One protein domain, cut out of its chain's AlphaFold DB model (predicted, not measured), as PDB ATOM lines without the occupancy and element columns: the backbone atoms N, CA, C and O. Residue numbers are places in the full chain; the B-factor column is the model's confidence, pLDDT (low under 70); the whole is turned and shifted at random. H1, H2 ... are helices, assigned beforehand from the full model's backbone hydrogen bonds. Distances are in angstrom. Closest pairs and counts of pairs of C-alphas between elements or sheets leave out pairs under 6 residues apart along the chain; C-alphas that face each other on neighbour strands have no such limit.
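AT A GLANCE: This is residues 169 to 292 of the 304 residues of an uncharacterized protein of Gemmata massiliana (UniProt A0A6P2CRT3). One long helix, H6, makes an arm whose residues 271 to 292 stick out from a compact body of short helices and loops. In that body H1 and H4 run side by side, H2 crosses H4 and meets the near part of H6, H3 is a short piece close to H1 and H4, and H5 lies off to the side of H4 before the chain turns into H6. The printed part has 124 residues with six named helices, H1 to H6 in order along the chain, and no named strand; the class is all helix. The whole is loose, with a radius of gyration of the C-alphas of 17.5 A, and elongated, spanning 62 by 33 by 28 A.

IN THESE COORDINATES: H6, residues 262 to 292, is 45.4 A long and ends with C-alpha 292 at (27.539, 32.139, 57.763). H5 is residues 249 to 259, 15.7 A. H4 is residues 226 to 236, 15.5 A, beginning with C-alpha 226 at (-5.304, 39.206, 19.150). H3 is residues 215 to 220, and H2 is residues 202 to 212, 15.2 A. H1, residues 169 to 188, is 28.1 A long and begins with C-alpha 169 at (3.866, 45.206, 8.158).

HOW THE PARTS SIT: H6 touches H2 with residues 266 to 270 alone, the closest C-alphas being those of Val 266 and Ala 207, 7.4 A apart, at a steep tilt of 47 degrees. H2 touches H4 at a steep tilt of 55 degrees, opposite ways, closest at the C-alphas of Leu 206 and Met 232, 6.5 A. H4 touches H1 at a shallow tilt of 27 degrees, the same way; the C-alphas of Ile 231 and Ile 180 are closest, 6.8 A. The helix packing is mostly crossed, only just, with 1 of these 3 pairs at a shallow tilt. H3 is close but not clearly touching to H1, with the C-alphas of Tyr 218 and Ile 175 closest at 6.7 A. H5 and H4 are near each other, with 11 pairs of C-alphas within 10 A. H5 and H6 meet only through their link. H1 and H6 are apart. In H1, H2, H3, H4, H5 and H6 every O i to N i+4 pair is within hydrogen-bond range.

THE WHOLE: The C-alphas of Asp 250 and Ala 292 are the two farthest apart, 63.2 A. Without residues 271 to 292, which stand free, the body spans 35 by 27 by 25 A. The printed part has no cut. The links H1 to H2 and H4 to H5 are long, 13 and 12 residues; in the first, residues 191 to 192 pair antiparallel with 195 to 196. The mean pLDDT of the printed part is 77.7, and 30 residues are under 70, among them 256 to 274.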
ATOM      1  N   ALA A 169       4.492  46.416   8.686       63.56
ATOM      2  CA  ALA A 169       3.866  45.206   8.158       63.56
ATOM      3  C   ALA A 169       4.882  44.068   7.942       63.56
ATOM      4  O   ALA A 169       4.629  42.936   8.352       63.56
ATOM      5  N   ALA A 170       6.053  44.372   7.369       65.25
ATOM      6  CA  ALA A 170       7.124  43.391   7.182       65.25
ATOM      7  C   ALA A 170       7.673  42.865   8.521       65.25
ATOM      8  O   ALA A 170       7.951  41.674   8.672       65.25
ATOM      9  N   THR A 171       7.782  43.744   9.517       66.88
ATOM     10  CA  THR A 171       8.213  43.394  10.875       66.88
ATOM     11  C   THR A 171       7.186  42.481  11.543       66.88
ATOM     12  O   THR A 171       7.538  41.410  12.038       66.88
ATOM     13  N   GLN A 172       5.899  42.826  11.465       68.44
ATOM     14  CA  GLN A 172       4.807  42.013  11.995       68.44
ATOM     15  C   GLN A 172       4.746  40.625  11.334       68.44
ATOM     16  O   GLN A 172       4.484  39.632  12.018       68.44
ATOM     17  N   GLU A 173       5.028  40.525  10.033       72.06
ATOM     18  CA  GLU A 173       5.106  39.252   9.306       72.06
ATOM     19  C   GLU A 173       6.272  38.380   9.801       72.06
ATOM     20  O   GLU A 173       6.075  37.201  10.104       72.06
ATOM     21  N   LEU A 174       7.461  38.964   9.981       70.44
ATOM     22  CA  LEU A 174       8.629  38.267  10.534       70.44
ATOM     23  C   LEU A 174       8.360  37.740  11.949       70.44
ATOM     24  O   LEU A 174       8.610  36.568  12.241       70.44
ATOM     25  N   ILE A 175       7.809  38.586  12.818       68.81
ATOM     26  CA  ILE A 175       7.510  38.247  14.212       68.81
ATOM     27  C   ILE A 175       6.430  37.159  14.282       68.81
ATOM     28  O   ILE A 175       6.567  36.191  15.038       68.81
ATOM     29  N   SER A 176       5.388  37.271  13.451       74.50
ATOM     30  CA  SER A 176       4.349  36.246  13.308       74.50
ATOM     31  C   SER A 176       4.941  34.911  12.862       74.50
ATOM     32  O   SER A 176       4.636  33.876  13.454       74.50
ATOM     33  N   GLY A 177       5.820  34.921  11.854       77.31
ATOM     34  CA  GLY A 177       6.489  33.722  11.350       77.31
ATOM     35  C   GLY A 177       7.304  33.009  12.430       77.31
ATOM     36  O   GLY A 177       7.210  31.790  12.577       77.31
ATOM     37  N   TRP A 178       8.030  33.765  13.255       75.69
ATOM     38  CA  TRP A 178       8.785  33.216  14.386       75.69
ATOM     39  C   TRP A 178       7.882  32.585  15.451       75.69
ATOM     40  O   TRP A 178       8.200  31.514  15.976       75.69
ATOM     41  N   ALA A 179       6.758  33.225  15.780       75.50
ATOM     42  CA  ALA A 179       5.786  32.676  16.725       75.50
ATOM     43  C   ALA A 179       5.159  31.373  16.200       75.50
ATOM     44  O   ALA A 179       5.086  30.380  16.929       75.50
ATOM     45  N   ILE A 180       4.761  31.357  14.924       83.69
ATOM     46  CA  ILE A 180       4.208  30.177  14.245       83.69
ATOM     47  C   ILE A 180       5.211  29.026  14.288       83.69
ATOM     48  O   ILE A 180       4.854  27.936  14.736       83.69
ATOM     49  N   GLN A 181       6.468  29.272  13.911       83.25
ATOM     50  CA  GLN A 181       7.510  28.246  13.920       83.25
ATOM     51  C   GLN A 181       7.684  27.627  15.311       83.25
ATOM     52  O   GLN A 181       7.763  26.407  15.444       83.25
ATOM     53  N   ARG A 182       7.688  28.445  16.370       78.19
ATOM     54  CA  ARG A 182       7.827  27.944  17.744       78.19
ATOM     55  C   ARG A 182       6.665  27.062  18.173       78.19
ATOM     56  O   ARG A 182       6.886  26.024  18.792       78.19
ATOM     57  N   VAL A 183       5.438  27.444  17.828       82.00
ATOM     58  CA  VAL A 183       4.254  26.623  18.105       82.00
ATOM     59  C   VAL A 183       4.290  25.328  17.286       82.00
ATOM     60  O   VAL A 183       4.004  24.262  17.825       82.00
ATOM     61  N   GLN A 184       4.713  25.376  16.019       84.06
ATOM     62  CA  GLN A 184       4.882  24.181  15.185       84.06
ATOM     63  C   GLN A 184       5.927  23.214  15.752       84.06
ATOM     64  O   GLN A 184       5.649  22.024  15.854       84.06
ATOM     65  N   GLU A 185       7.103  23.704  16.155       80.69
ATOM     66  CA  GLU A 185       8.155  22.897  16.797       80.69
ATOM     67  C   GLU A 185       7.611  22.174  18.042       80.69
ATOM     68  O   GLU A 185       7.852  20.979  18.250       80.69
ATOM     69  N   ALA A 186       6.805  22.885  18.831       74.25
ATOM     70  CA  ALA A 186       6.161  22.369  20.031       74.25
ATOM     71  C   ALA A 186       5.073  21.317  19.717       74.25
ATOM     72  O   ALA A 186       4.916  20.336  20.438       74.25
ATOM     73  N   MET A 187       4.341  21.480  18.611       78.31
ATOM     74  CA  MET A 187       3.331  20.512  18.172       78.31
ATOM     75  C   MET A 187       3.936  19.259  17.526       78.31
ATOM     76  O   MET A 187       3.457  18.156  17.780       78.31
ATOM     77  N   VAL A 188       4.979  19.408  16.702       82.88
ATOM     78  CA  VAL A 188       5.624  18.303  15.965       82.88
ATOM     79  C   VAL A 188       6.368  17.359  16.901       82.88
ATOM     80  O   VAL A 188       6.304  16.145  16.729       82.88
ATOM     81  N   SER A 189       7.054  17.904  17.906       80.75
ATOM     82  CA  SER A 189       7.731  17.096  18.928       80.75
ATOM     83  C   SER A 189       6.755  16.275  19.778       80.75
ATOM     84  O   SER A 189       7.172  15.328  20.438       80.75
ATOM     85  N   GLY A 190       5.460  16.613  19.756       78.25
ATOM     86  CA  GLY A 190       4.437  15.959  20.565       78.25
ATOM     87  C   GLY A 190       4.569  16.250  22.059       78.25
ATOM     88  O   GLY A 190       3.764  15.736  22.835       78.25
ATOM     89  N   GLU A 191       5.530  17.085  22.461       81.00
ATOM     90  CA  GLU A 191       5.822  17.454  23.840       81.00
ATOM     91  C   GLU A 191       6.214  18.931  23.931       81.00
ATOM     92  O   GLU A 191       7.032  19.427  23.164       81.00
ATOM     93  N   ILE A 192       5.692  19.639  24.932       76.44
ATOM     94  CA  ILE A 192       6.076  21.026  25.216       76.44
ATOM     95  C   ILE A 192       6.620  21.078  26.634       76.44
ATOM     96  O   ILE A 192       5.911  20.738  27.579       76.44
ATOM     97  N   LYS A 193       7.892  21.469  26.795       74.19
ATOM     98  CA  LYS A 193       8.598  21.443  28.094       74.19
ATOM     99  C   LYS A 193       8.518  20.063  28.790       74.19
ATOM    100  O   LYS A 193       8.426  19.991  30.010       74.19
ATOM    101  N   GLY A 194       8.536  18.974  28.013       77.06
ATOM    102  CA  GLY A 194       8.434  17.595  28.516       77.06
ATOM    103  C   GLY A 194       7.017  17.141  28.891       77.06
ATOM    104  O   GLY A 194       6.858  16.081  29.487       77.06
ATOM    105  N   VAL A 195       5.983  17.929  28.567       77.31
ATOM    106  CA  VAL A 195       4.575  17.552  28.761       77.31
ATOM    107  C   VAL A 195       3.991  17.060  27.431       77.31
ATOM    108  O   VAL A 195       3.980  17.842  26.476       77.31
ATOM    109  N   PRO A 196       3.468  15.820  27.344       84.38
ATOM    110  CA  PRO A 196       2.846  15.296  26.129       84.38
ATOM    111  C   PRO A 196       1.665  16.150  25.674       84.38
ATOM    112  O   PRO A 196       0.684  16.299  26.394       84.38
ATOM    113  N   PHE A 197       1.730  16.679  24.457       84.25
ATOM    114  CA  PHE A 197       0.741  17.606  23.918       84.25
ATOM    115  C   PHE A 197      -0.512  16.889  23.403       84.25
ATOM    116  O   PHE A 197      -1.631  17.350  23.615       84.25
ATOM    117  N   ALA A 198      -0.355  15.741  22.733       83.56
ATOM    118  CA  ALA A 198      -1.444  15.083  22.005       83.56
ATOM    119  C   ALA A 198      -2.632  14.678  22.901       83.56
ATOM    120  O   ALA A 198      -3.784  14.841  22.487       83.56
ATOM    121  N   GLY A 199      -2.350  14.210  24.123       84.31
ATOM    122  CA  GLY A 199      -3.345  13.706  25.079       84.31
ATOM    123  C   GLY A 199      -4.036  14.770  25.934       84.31
ATOM    124  O   GLY A 199      -4.929  14.434  26.707       84.31
ATOM    125  N   LEU A 200      -3.639  16.036  25.812       86.94
ATOM    126  CA  LEU A 200      -4.217  17.130  26.586       86.94
ATOM    127  C   LEU A 200      -5.586  17.553  26.048       86.94
ATOM    128  O   LEU A 200      -5.848  17.502  24.837       86.94
ATOM    129  N   SER A 201      -6.445  18.027  26.955       89.06
ATOM    130  CA  SER A 201      -7.692  18.682  26.570       89.06
ATOM    131  C   SER A 201      -7.398  19.950  25.757       89.06
ATOM    132  O   SER A 201      -6.306  20.515  25.826       89.06
ATOM    133  N   ARG A 202      -8.375  20.434  24.980       87.38
ATOM    134  CA  ARG A 202      -8.237  21.696  24.228       87.38
ATOM    135  C   ARG A 202      -7.821  22.859  25.137       87.38
ATOM    136  O   ARG A 202      -6.961  23.646  24.763       87.38
ATOM    137  N   HIS A 203      -8.405  22.928  26.331       85.75
ATOM    138  CA  HIS A 203      -8.092  23.948  27.326       85.75
ATOM    139  C   HIS A 203      -6.645  23.832  27.829       85.75
ATOM    140  O   HIS A 203      -5.903  24.809  27.796       85.75
ATOM    141  N   ASP A 204      -6.203  22.624  28.185       83.38
ATOM    142  CA  ASP A 204      -4.838  22.395  28.676       83.38
ATOM    143  C   ASP A 204      -3.783  22.655  27.591       83.38
ATOM    144  O   ASP A 204      -2.707  23.173  27.879       83.38
ATOM    145  N   LYS A 205      -4.099  22.359  26.324       87.00
ATOM    146  CA  LYS A 205      -3.242  22.705  25.179       87.00
ATOM    147  C   LYS A 205      -3.057  24.214  25.051       87.00
ATOM    148  O   LYS A 205      -1.930  24.670  24.860       87.00
ATOM    149  N   LEU A 206      -4.138  24.986  25.186       86.75
ATOM    150  CA  LEU A 206      -4.070  26.448  25.186       86.75
ATOM    151  C   LEU A 206      -3.247  26.961  26.377       86.75
ATOM    152  O   LEU A 206      -2.471  27.896  26.211       86.75
ATOM    153  N   ALA A 207      -3.362  26.351  27.561       80.62
ATOM    154  CA  ALA A 207      -2.620  26.760  28.767       80.62
ATOM    155  C   ALA A 207      -1.129  26.497  28.627       80.62
ATOM    156  O   ALA A 207      -0.281  27.339  28.941       80.62
ATOM    157  N   LEU A 208      -0.809  25.324  28.094       82.75
ATOM    158  CA  LEU A 208       0.556  24.921  27.842       82.75
ATOM    159  C   LEU A 208       1.206  25.817  26.782       82.75
ATOM    160  O   LEU A 208       2.317  26.280  27.001       82.75
ATOM    161  N   LEU A 209       0.514  26.151  25.689       84.62
ATOM    162  CA  LEU A 209       1.033  27.093  24.685       84.62
ATOM    163  C   LEU A 209       1.178  28.520  25.227       84.62
ATOM    164  O   LEU A 209       2.195  29.167  24.969       84.62
ATOM    165  N   ALA A 210       0.207  28.998  26.009       83.56
ATOM    166  CA  ALA A 210       0.249  30.324  26.623       83.56
ATOM    167  C   ALA A 210       1.427  30.481  27.602       83.56
ATOM    168  O   ALA A 210       1.999  31.560  27.701       83.56
ATOM    169  N   SER A 211       1.811  29.404  28.295       78.19
ATOM    170  CA  SER A 211       2.946  29.395  29.232       78.19
ATOM    171  C   SER A 211       4.283  28.987  28.599       78.19
ATOM    172  O   SER A 211       5.354  29.229  29.168       78.19
ATOM    173  N   ALA A 212       4.264  28.312  27.450       77.56
ATOM    174  CA  ALA A 212       5.472  27.855  26.770       77.56
ATOM    175  C   ALA A 212       6.113  28.931  25.899       77.56
ATOM    176  O   ALA A 212       7.340  28.966  25.792       77.56
ATOM    177  N   VAL A 213       5.297  29.797  25.305       80.06
ATOM    178  CA  VAL A 213       5.742  30.899  24.454       80.06
ATOM    179  C   VAL A 213       5.605  32.199  25.240       80.06
ATOM    180  O   VAL A 213       4.562  32.470  25.825       80.06
ATOM    181  N   ASN A 214       6.665  33.012  25.271       78.62
ATOM    182  CA  ASN A 214       6.605  34.325  25.908       78.62
ATOM    183  C   ASN A 214       5.907  35.326  24.976       78.62
ATOM    184  O   ASN A 214       6.577  36.034  24.229       78.62
ATOM    185  N   TRP A 215       4.573  35.341  24.994       81.00
ATOM    186  CA  TRP A 215       3.747  36.180  24.117       81.00
ATOM    187  C   TRP A 215       3.923  37.685  24.349       81.00
ATOM    188  O   TRP A 215       3.794  38.437  23.389       81.00
ATOM    189  N   GLU A 216       4.295  38.108  25.564       77.81
ATOM    190  CA  GLU A 216       4.578  39.518  25.894       77.81
ATOM    191  C   GLU A 216       5.666  40.080  24.982       77.81
ATOM    192  O   GLU A 216       5.468  41.116  24.355       77.81
ATOM    193  N   ARG A 217       6.741  39.310  24.769       71.88
ATOM    194  CA  ARG A 217       7.820  39.686  23.848       71.88
ATOM    195  C   ARG A 217       7.321  39.915  22.422       71.88
ATOM    196  O   ARG A 217       7.867  40.741  21.708       71.88
ATOM    197  N   TYR A 218       6.320  39.168  21.963       73.25
ATOM    198  CA  TYR A 218       5.795  39.347  20.609       73.25
ATOM    199  C   TYR A 218       4.908  40.593  20.526       73.25
ATOM    200  O   TYR A 218       4.982  41.315  19.536       73.25
ATOM    201  N   THR A 219       4.128  40.880  21.570       73.50
ATOM    202  CA  THR A 219       3.353  42.123  21.673       73.50
ATOM    203  C   THR A 219       4.255  43.355  21.715       73.50
ATOM    204  O   THR A 219       4.003  44.303  20.978       73.50
ATOM    205  N   GLU A 220       5.350  43.311  22.480       72.44
ATOM    206  CA  GLU A 220       6.382  44.364  22.512       72.44
ATOM    207  C   GLU A 220       7.008  44.607  21.135       72.44
ATOM    208  O   GLU A 220       7.282  45.740  20.761       72.44
ATOM    209  N   LEU A 221       7.175  43.550  20.338       66.81
ATOM    210  CA  LEU A 221       7.692  43.655  18.974       66.81
ATOM    211  C   LEU A 221       6.640  44.159  17.959       66.81
ATOM    212  O   LEU A 221       6.941  44.283  16.775       66.81
ATOM    213  N   GLY A 222       5.412  44.467  18.390       74.25
ATOM    214  CA  GLY A 222       4.368  45.056  17.544       74.25
ATOM    215  C   GLY A 222       3.299  44.076  17.057       74.25
ATOM    216  O   GLY A 222       2.492  44.428  16.194       74.25
ATOM    217  N   LEU A 223       3.250  42.851  17.591       77.12
ATOM    218  CA  LEU A 223       2.106  41.970  17.356       77.12
ATOM    219  C   LEU A 223       0.884  42.505  18.108       77.12
ATOM    220  O   LEU A 223       0.932  42.707  19.321       77.12
ATOM    221  N   ASP A 224      -0.242  42.668  17.417       81.94
ATOM    222  CA  ASP A 224      -1.484  43.008  18.104       81.94
ATOM    223  C   ASP A 224      -1.874  41.903  19.098       81.94
ATOM    224  O   ASP A 224      -1.639  40.717  18.859       81.94
ATOM    225  N   GLU A 225      -2.525  42.279  20.197       78.75
ATOM    226  CA  GLU A 225      -2.900  41.363  21.284       78.75
ATOM    227  C   GLU A 225      -3.780  40.178  20.835       78.75
ATOM    228  O   GLU A 225      -3.871  39.165  21.532       78.75
ATOM    229  N   GLN A 226      -4.440  40.267  19.672       81.50
ATOM    230  CA  GLN A 226      -5.304  39.206  19.150       81.50
ATOM    231  C   GLN A 226      -4.540  38.198  18.285       81.50
ATOM    232  O   GLN A 226      -4.984  37.055  18.150       81.50
ATOM    233  N   THR A 227      -3.394  38.562  17.713       83.62
ATOM    234  CA  THR A 227      -2.600  37.636  16.897       83.62
ATOM    235  C   THR A 227      -2.084  36.427  17.689       83.62
ATOM    236  O   THR A 227      -2.279  35.309  17.200       83.62
ATOM    237  N   PRO A 228      -1.518  36.567  18.907       83.56
ATOM    238  CA  PRO A 228      -1.119  35.431  19.741       83.56
ATOM    239  C   PRO A 228      -2.258  34.436  19.960       83.56
ATOM    240  O   PRO A 228      -2.093  33.227  19.795       83.56
ATOM    241  N   LEU A 229      -3.450  34.958  20.262       83.19
ATOM    242  CA  LEU A 229      -4.654  34.150  20.428       83.19
ATOM    243  C   LEU A 229      -4.963  33.379  19.166       83.19
ATOM    244  O   LEU A 229      -5.104  32.161  19.185       83.19
ATOM    245  N   ARG A 230      -5.053  34.088  18.052       86.62
ATOM    246  CA  ARG A 230      -5.412  33.499  16.773       86.62
ATOM    247  C   ARG A 230      -4.471  32.359  16.392       86.62
ATOM    248  O   ARG A 230      -4.966  31.298  16.010       86.62
ATOM    249  N   ILE A 231      -3.166  32.545  16.601       87.12
ATOM    250  CA  ILE A 231      -2.146  31.512  16.404       87.12
ATOM    251  C   ILE A 231      -2.423  30.307  17.306       87.12
ATOM    252  O   ILE A 231      -2.579  29.198  16.799       87.12
ATOM    253  N   MET A 232      -2.549  30.510  18.621       88.50
ATOM    254  CA  MET A 232      -2.774  29.417  19.573       88.50
ATOM    255  C   MET A 232      -4.056  28.634  19.279       88.50
ATOM    256  O   MET A 232      -4.032  27.407  19.242       88.50
ATOM    257  N   PHE A 233      -5.173  29.317  19.036       88.62
ATOM    258  CA  PHE A 233      -6.446  28.657  18.756       88.62
ATOM    259  C   PHE A 233      -6.408  27.870  17.460       88.62
ATOM    260  O   PHE A 233      -6.794  26.708  17.440       88.62
ATOM    261  N   ASN A 234      -5.924  28.483  16.381       90.00
ATOM    262  CA  ASN A 234      -5.852  27.808  15.094       90.00
ATOM    263  C   ASN A 234      -4.890  26.606  15.150       90.00
ATOM    264  O   ASN A 234      -5.189  25.573  14.554       90.00
ATOM    265  N   ALA A 235      -3.806  26.701  15.926       89.56
ATOM    266  CA  ALA A 235      -2.903  25.588  16.191       89.56
ATOM    267  C   ALA A 235      -3.589  24.447  16.961       89.56
ATOM    268  O   ALA A 235      -3.553  23.295  16.529       89.56
ATOM    269  N   VAL A 236      -4.271  24.750  18.070       89.56
ATOM    270  CA  VAL A 236      -4.966  23.740  18.889       89.56
ATOM    271  C   VAL A 236      -6.154  23.111  18.157       89.56
ATOM    272  O   VAL A 236      -6.395  21.913  18.306       89.56
ATOM    273  N   ASP A 237      -6.858  23.891  17.337       89.25
ATOM    274  CA  ASP A 237      -7.958  23.428  16.485       89.25
ATOM    275  C   ASP A 237      -7.448  22.600  15.278       89.25
ATOM    276  O   ASP A 237      -8.248  22.082  14.500       89.25
ATOM    277  N   GLY A 238      -6.124  22.448  15.115       88.88
ATOM    278  CA  GLY A 238      -5.505  21.615  14.081       88.88
ATOM    279  C   GLY A 238      -5.550  22.217  12.676       88.88
ATOM    280  O   GLY A 238      -5.434  21.482  11.694       88.88
ATOM    281  N   LYS A 239      -5.734  23.538  12.557       90.06
ATOM    282  CA  LYS A 239      -5.684  24.230  11.262       90.06
ATOM    283  C   LYS A 239      -4.264  24.208  10.702       90.06
ATOM    284  O   LYS A 239      -3.289  24.110  11.449       90.06
ATOM    285  N   ALA A 240      -4.146  24.357   9.386       87.31
ATOM    286  CA  ALA A 240      -2.842  24.475   8.750       87.31
ATOM    287  C   ALA A 240      -2.159  25.803   9.164       87.31
ATOM    288  O   ALA A 240      -2.866  26.798   9.353       87.31
ATOM    289  N   PRO A 241      -0.822  25.849   9.316       85.06
ATOM    290  CA  PRO A 241      -0.075  27.031   9.768       85.06
ATOM    291  C   PRO A 241      -0.357  28.304   8.969       85.06
ATOM    292  O   PRO A 241      -0.445  29.394   9.529       85.06
ATOM    293  N   GLU A 242      -0.590  28.165   7.666       85.19
ATOM    294  CA  GLU A 242      -0.917  29.268   6.758       85.19
ATOM    295  C   GLU A 242      -2.259  29.922   7.127       85.19
ATOM    296  O   GLU A 242      -2.517  31.072   6.796       85.19
ATOM    297  N   GLN A 243      -3.120  29.205   7.852       86.31
ATOM    298  CA  GLN A 243      -4.414  29.687   8.327       86.31
ATOM    299  C   GLN A 243      -4.339  30.310   9.724       86.31
ATOM    300  O   GLN A 243      -5.341  30.832  10.209       86.31
ATOM    301  N   TRP A 244      -3.185  30.267  10.397       87.69
ATOM    302  CA  TRP A 244      -3.075  30.682  11.797       87.69
ATOM    303  C   TRP A 244      -3.164  32.189  12.001       87.69
ATOM    304  O   TRP A 244      -3.540  32.611  13.088       87.69
ATOM    305  N   LEU A 245      -2.900  32.990  10.968       83.62
ATOM    306  CA  LEU A 245      -3.061  34.450  10.991       83.62
ATOM    307  C   LEU A 245      -4.411  34.910  10.440       83.62
ATOM    308  O   LEU A 245      -4.784  36.073  10.586       83.62
ATOM    309  N   HIS A 246      -5.174  34.004   9.837       82.56
ATOM    310  CA  HIS A 246      -6.477  34.321   9.283       82.56
ATOM    311  C   HIS A 246      -7.571  34.075  10.323       82.56
ATOM    312  O   HIS A 246      -7.559  33.091  11.068       82.56
ATOM    313  N   GLN A 247      -8.521  35.004  10.389       73.31
ATOM    314  CA  GLN A 247      -9.721  34.871  11.204       73.31
ATOM    315  C   GLN A 247     -10.904  35.382  10.416       73.31
ATOM    316  O   GLN A 247     -10.826  36.450   9.803       73.31
ATOM    317  N   THR A 248     -12.007  34.649  10.466       72.50
ATOM    318  CA  THR A 248     -13.276  35.228  10.038       72.50
ATOM    319  C   THR A 248     -13.796  36.175  11.133       72.50
ATOM    320  O   THR A 248     -13.496  35.983  12.317       72.50
ATOM    321  N   PRO A 249     -14.575  37.214  10.785       69.56
ATOM    322  CA  PRO A 249     -15.157  38.129  11.774       69.56
ATOM    323  C   PRO A 249     -15.971  37.421  12.875       69.56
ATOM    324  O   PRO A 249     -15.935  37.822  14.042       69.56
ATOM    325  N   ASP A 250     -16.644  36.326  12.520       72.69
ATOM    326  CA  ASP A 250     -17.450  35.519  13.442       72.69
ATOM    327  C   ASP A 250     -16.574  34.749  14.446       72.69
ATOM    328  O   ASP A 250     -16.870  34.711  15.643       72.69
ATOM    329  N   GLU A 251     -15.436  34.210  13.993       74.44
ATOM    330  CA  GLU A 251     -14.447  33.547  14.852       74.44
ATOM    331  C   GLU A 251     -13.787  34.522  15.839       74.44
ATOM    332  O   GLU A 251     -13.426  34.128  16.948       74.44
ATOM    333  N   ALA A 252     -13.609  35.792  15.462       68.38
ATOM    334  CA  ALA A 252     -13.038  36.815  16.342       68.38
ATOM    335  C   ALA A 252     -13.965  37.156  17.513       68.38
ATOM    336  O   ALA A 252     -13.520  37.246  18.661       68.38
ATOM    337  N   SER A 253     -15.262  37.286  17.236       67.31
ATOM    338  CA  SER A 253     -16.265  37.621  18.250       67.31
ATOM    339  C   SER A 253     -16.490  36.474  19.238       67.31
ATOM    340  O   SER A 253     -16.510  36.702  20.449       67.31
ATOM    341  N   ALA A 254     -16.583  35.234  18.745       72.75
ATOM    342  CA  ALA A 254     -16.746  34.053  19.593       72.75
ATOM    343  C   ALA A 254     -15.531  33.824  20.511       72.75
ATOM    344  O   ALA A 254     -15.693  33.557  21.702       72.75
ATOM    345  N   ARG A 255     -14.310  34.001  19.986       71.81
ATOM    346  CA  ARG A 255     -13.076  33.794  20.760       71.81
ATOM    347  C   ARG A 255     -12.874  34.850  21.844       71.81
ATOM    348  O   ARG A 255     -12.458  34.494  22.939       71.81
ATOM    349  N   ARG A 256     -13.227  36.123  21.614       66.50
ATOM    350  CA  ARG A 256     -13.174  37.150  22.681       66.50
ATOM    351  C   ARG A 256     -14.053  36.798  23.879       66.50
ATOM    352  O   ARG A 256     -13.618  36.977  25.012       66.50
ATOM    353  N   ALA A 257     -15.259  36.287  23.631       69.12
ATOM    354  CA  ALA A 257     -16.164  35.867  24.699       69.12
ATOM    355  C   ALA A 257     -15.612  34.664  25.485       69.12
ATOM    356  O   ALA A 257     -15.760  34.610  26.702       69.12
ATOM    357  N   GLU A 258     -14.935  33.733  24.804       69.50
ATOM    358  CA  GLU A 258     -14.284  32.572  25.425       69.50
ATOM    359  C   GLU A 258     -13.044  32.964  26.261       69.50
ATOM    360  O   GLU A 258     -12.731  32.312  27.254       69.50
ATOM    361  N   LEU A 259     -12.350  34.048  25.890       63.12
ATOM    362  CA  LEU A 259     -11.016  34.388  26.406       63.12
ATOM    363  C   LEU A 259     -10.952  35.522  27.414       63.12
ATOM    364  O   LEU A 259      -9.941  35.619  28.111       63.12
ATOM    365  N   GLY A 260     -11.990  36.353  27.515       61.97
ATOM    366  CA  GLY A 260     -12.008  37.488  28.441       61.97
ATOM    367  C   GLY A 260     -11.696  37.111  29.895       61.97
ATOM    368  O   GLY A 260     -11.179  37.939  30.624       61.97
ATOM    369  N   GLY A 261     -11.937  35.862  30.314       63.88
ATOM    370  CA  GLY A 261     -11.518  35.367  31.636       63.88
ATOM    371  C   GLY A 261     -10.212  34.563  31.649       63.88
ATOM    372  O   GLY A 261      -9.631  34.339  32.707       63.88
ATOM    373  N   TYR A 262      -9.744  34.095  30.493       66.06
ATOM    374  CA  TYR A 262      -8.668  33.114  30.408       66.06
ATOM    375  C   TYR A 262      -7.279  33.744  30.506       66.06
ATOM    376  O   TYR A 262      -6.431  33.249  31.242       66.06
ATOM    377  N   PHE A 263      -7.037  34.850  29.800       63.34
ATOM    378  CA  PHE A 263      -5.742  35.523  29.887       63.34
ATOM    379  C   PHE A 263      -5.509  36.178  31.233       63.34
ATOM    380  O   PHE A 263      -4.390  36.129  31.731       63.34
ATOM    381  N   ASP A 264      -6.556  36.723  31.842       65.56
ATOM    382  CA  ASP A 264      -6.462  37.247  33.198       65.56
ATOM    383  C   ASP A 264      -6.120  36.123  34.184       65.56
ATOM    384  O   ASP A 264      -5.254  36.301  35.038       65.56
ATOM    385  N   ALA A 265      -6.693  34.925  34.005       65.44
ATOM    386  CA  ALA A 265      -6.345  33.751  34.801       65.44
ATOM    387  C   ALA A 265      -4.907  33.259  34.550       65.44
ATOM    388  O   ALA A 265      -4.195  32.959  35.507       65.44
ATOM    389  N   VAL A 266      -4.446  33.204  33.295       63.47
ATOM    390  CA  VAL A 266      -3.067  32.800  32.956       63.47
ATOM    391  C   VAL A 266      -2.051  33.825  33.460       63.47
ATOM    392  O   VAL A 266      -1.030  33.438  34.024       63.47
ATOM    393  N   ARG A 267      -2.333  35.124  33.315       67.25
ATOM    394  CA  ARG A 267      -1.483  36.211  33.820       67.25
ATOM    395  C   ARG A 267      -1.408  36.169  35.346       67.25
ATOM    396  O   ARG A 267      -0.313  36.234  35.897       67.25
ATOM    397  N   ALA A 268      -2.539  35.965  36.027       65.56
ATOM    398  CA  ALA A 268      -2.577  35.785  37.478       65.56
ATOM    399  C   ALA A 268      -1.816  34.526  37.932       65.56
ATOM    400  O   ALA A 268      -1.067  34.570  38.911       65.56
ATOM    401  N   ALA A 269      -1.956  33.410  37.211       65.50
ATOM    402  CA  ALA A 269      -1.235  32.176  37.507       65.50
ATOM    403  C   ALA A 269       0.280  32.337  37.307       65.50
ATOM    404  O   ALA A 269       1.053  31.909  38.162       65.50
ATOM    405  N   ARG A 270       0.712  33.005  36.230       67.94
ATOM    406  CA  ARG A 270       2.128  33.289  35.960       67.94
ATOM    407  C   ARG A 270       2.729  34.208  37.019       67.94
ATOM    408  O   ARG A 270       3.748  33.849  37.593       67.94
ATOM    409  N   ALA A 271       2.039  35.294  37.372       66.94
ATOM    410  CA  ALA A 271       2.450  36.163  38.473       66.94
ATOM    411  C   ALA A 271       2.603  35.378  39.789       66.94
ATOM    412  O   ALA A 271       3.568  35.564  40.524       66.94
ATOM    413  N   THR A 272       1.696  34.434  40.061       66.94
ATOM    414  CA  THR A 272       1.785  33.556  41.240       66.94
ATOM    415  C   THR A 272       3.013  32.636  41.185       66.94
ATOM    416  O   THR A 272       3.679  32.443  42.202       66.94
ATOM    417  N   MET A 273       3.337  32.075  40.016       64.62
ATOM    418  CA  MET A 273       4.526  31.234  39.829       64.62
ATOM    419  C   MET A 273       5.830  32.026  39.971       64.62
ATOM    420  O   MET A 273       6.759  31.541  40.615       64.62
ATOM    421  N   ASP A 274       5.887  33.237  39.422       68.12
ATOM    422  CA  ASP A 274       7.059  34.108  39.532       68.12
ATOM    423  C   ASP A 274       7.288  34.518  40.997       68.12
ATOM    424  O   ASP A 274       8.398  34.374  41.515       68.12
ATOM    425  N   HIS A 275       6.216  34.865  41.725       70.38
ATOM    426  CA  HIS A 275       6.273  35.098  43.171       70.38
ATOM    427  C   HIS A 275       6.760  33.875  43.961       70.38
ATOM    428  O   HIS A 275       7.534  34.023  44.910       70.38
ATOM    429  N   ALA A 276       6.338  32.663  43.591       65.88
ATOM    430  CA  ALA A 276       6.813  31.441  44.236       65.88
ATOM    431  C   ALA A 276       8.314  31.209  43.984       65.88
ATOM    432  O   ALA A 276       9.050  30.866  44.910       65.88
ATOM    433  N   ALA A 277       8.789  31.455  42.759       69.94
ATOM    434  CA  ALA A 277      10.203  31.331  42.409       69.94
ATOM    435  C   ALA A 277      11.085  32.371  43.126       69.94
ATOM    436  O   ALA A 277      12.224  32.072  43.501       69.94
ATOM    437  N   ASP A 278      10.578  33.588  43.327       78.12
ATOM    438  CA  ASP A 278      11.249  34.616  44.126       78.12
ATOM    439  C   ASP A 278      11.299  34.226  45.609       78.12
ATOM    440  O   ASP A 278      12.357  34.313  46.239       78.12
ATOM    441  N   PHE A 279      10.199  33.694  46.147       79.88
ATOM    442  CA  PHE A 279      10.142  33.200  47.521       79.88
ATOM    443  C   PHE A 279      11.149  32.068  47.779       79.88
ATOM    444  O   PHE A 279      11.855  32.080  48.791       79.88
ATOM    445  N   GLU A 280      11.284  31.113  46.854       79.75
ATOM    446  CA  GLU A 280      12.301  30.058  46.948       79.75
ATOM    447  C   GLU A 280      13.730  30.619  46.920       79.75
ATOM    448  O   GLU A 280      14.585  30.191  47.705       79.75
ATOM    449  N   ARG A 281      13.996  31.616  46.064       86.81
ATOM    450  CA  ARG A 281      15.292  32.312  46.023       86.81
ATOM    451  C   ARG A 281      15.601  33.013  47.345       86.81
ATOM    452  O   ARG A 281      16.745  32.969  47.806       86.81
ATOM    453  N   ASP A 282      14.609  33.613  47.984       87.81
ATOM    454  CA  ASP A 282      14.792  34.313  49.257       87.81
ATOM    455  C   ASP A 282      14.955  33.360  50.445       87.81
ATOM    456  O   ASP A 282      15.789  33.605  51.328       87.81
ATOM    457  N   LEU A 283      14.269  32.214  50.427       85.12
ATOM    458  CA  LEU A 283      14.519  31.104  51.349       85.12
ATOM    459  C   LEU A 283      15.953  30.584  51.218       85.12
ATOM    460  O   LEU A 283      16.651  30.427  52.224       85.12
ATOM    461  N   ALA A 284      16.427  30.373  49.986       87.12
ATOM    462  CA  ALA A 284      17.794  29.934  49.727       87.12
ATOM    463  C   ALA A 284      18.829  30.962  50.222       87.12
ATOM    464  O   ALA A 284      19.807  30.592  50.882       87.12
ATOM    465  N   ARG A 285      18.593  32.261  49.982       90.19
ATOM    466  CA  ARG A 285      19.447  33.352  50.487       90.19
ATOM    467  C   ARG A 285      19.460  33.418  52.017       90.19
ATOM    468  O   ARG A 285      20.529  33.575  52.611       90.19
ATOM    469  N   SER A 286      18.310  33.243  52.661       88.12
ATOM    470  CA  SER A 286      18.192  33.238  54.126       88.12
ATOM    471  C   SER A 286      18.906  32.037  54.756       88.12
ATOM    472  O   SER A 286      19.659  32.197  55.717       88.12
ATOM    473  N   ALA A 287      18.765  30.845  54.167       86.75
ATOM    474  CA  ALA A 287      19.477  29.645  54.608       86.75
ATOM    475  C   ALA A 287      21.007  29.785  54.467       86.75
ATOM    476  O   ALA A 287      21.759  29.318  55.328       86.75
ATOM    477  N   ALA A 288      21.479  30.456  53.411       85.69
ATOM    478  CA  ALA A 288      22.899  30.748  53.225       85.69
ATOM    479  C   ALA A 288      23.440  31.716  54.296       85.69
ATOM    480  O   ALA A 288      24.524  31.478  54.833       85.69
ATOM    481  N   ARG A 289      22.674  32.755  54.666       84.44
ATOM    482  CA  ARG A 289      23.044  33.699  55.741       84.44
ATOM    483  C   ARG A 289      23.122  33.023  57.111       84.44
ATOM    484  O   ARG A 289      24.121  33.189  57.807       84.44
ATOM    485  N   GLY A 290      22.149  32.175  57.452       80.31
ATOM    486  CA  GLY A 290      22.157  31.441  58.725       80.31
ATOM    487  C   GLY A 290      23.381  30.528  58.904       80.31
ATOM    488  O   GLY A 290      23.921  30.412  60.005       80.31
ATOM    489  N   LYS A 291      23.894  29.929  57.818       77.56
ATOM    490  CA  LYS A 291      25.138  29.134  57.853       77.56
ATOM    491  C   LYS A 291      26.401  29.980  58.045       77.56
ATOM    492  O   LYS A 291      27.377  29.474  58.600       77.56
ATOM    493  N   ALA A 292      26.406  31.233  57.589       70.94
ATOM    494  CA  ALA A 292      27.539  32.139  57.763       70.94
ATOM    495  C   ALA A 292      27.646  32.639  59.213       70.94
ATOM    496  O   ALA A 292      28.741  32.674  59.772       70.94
TER     497      ALA A 292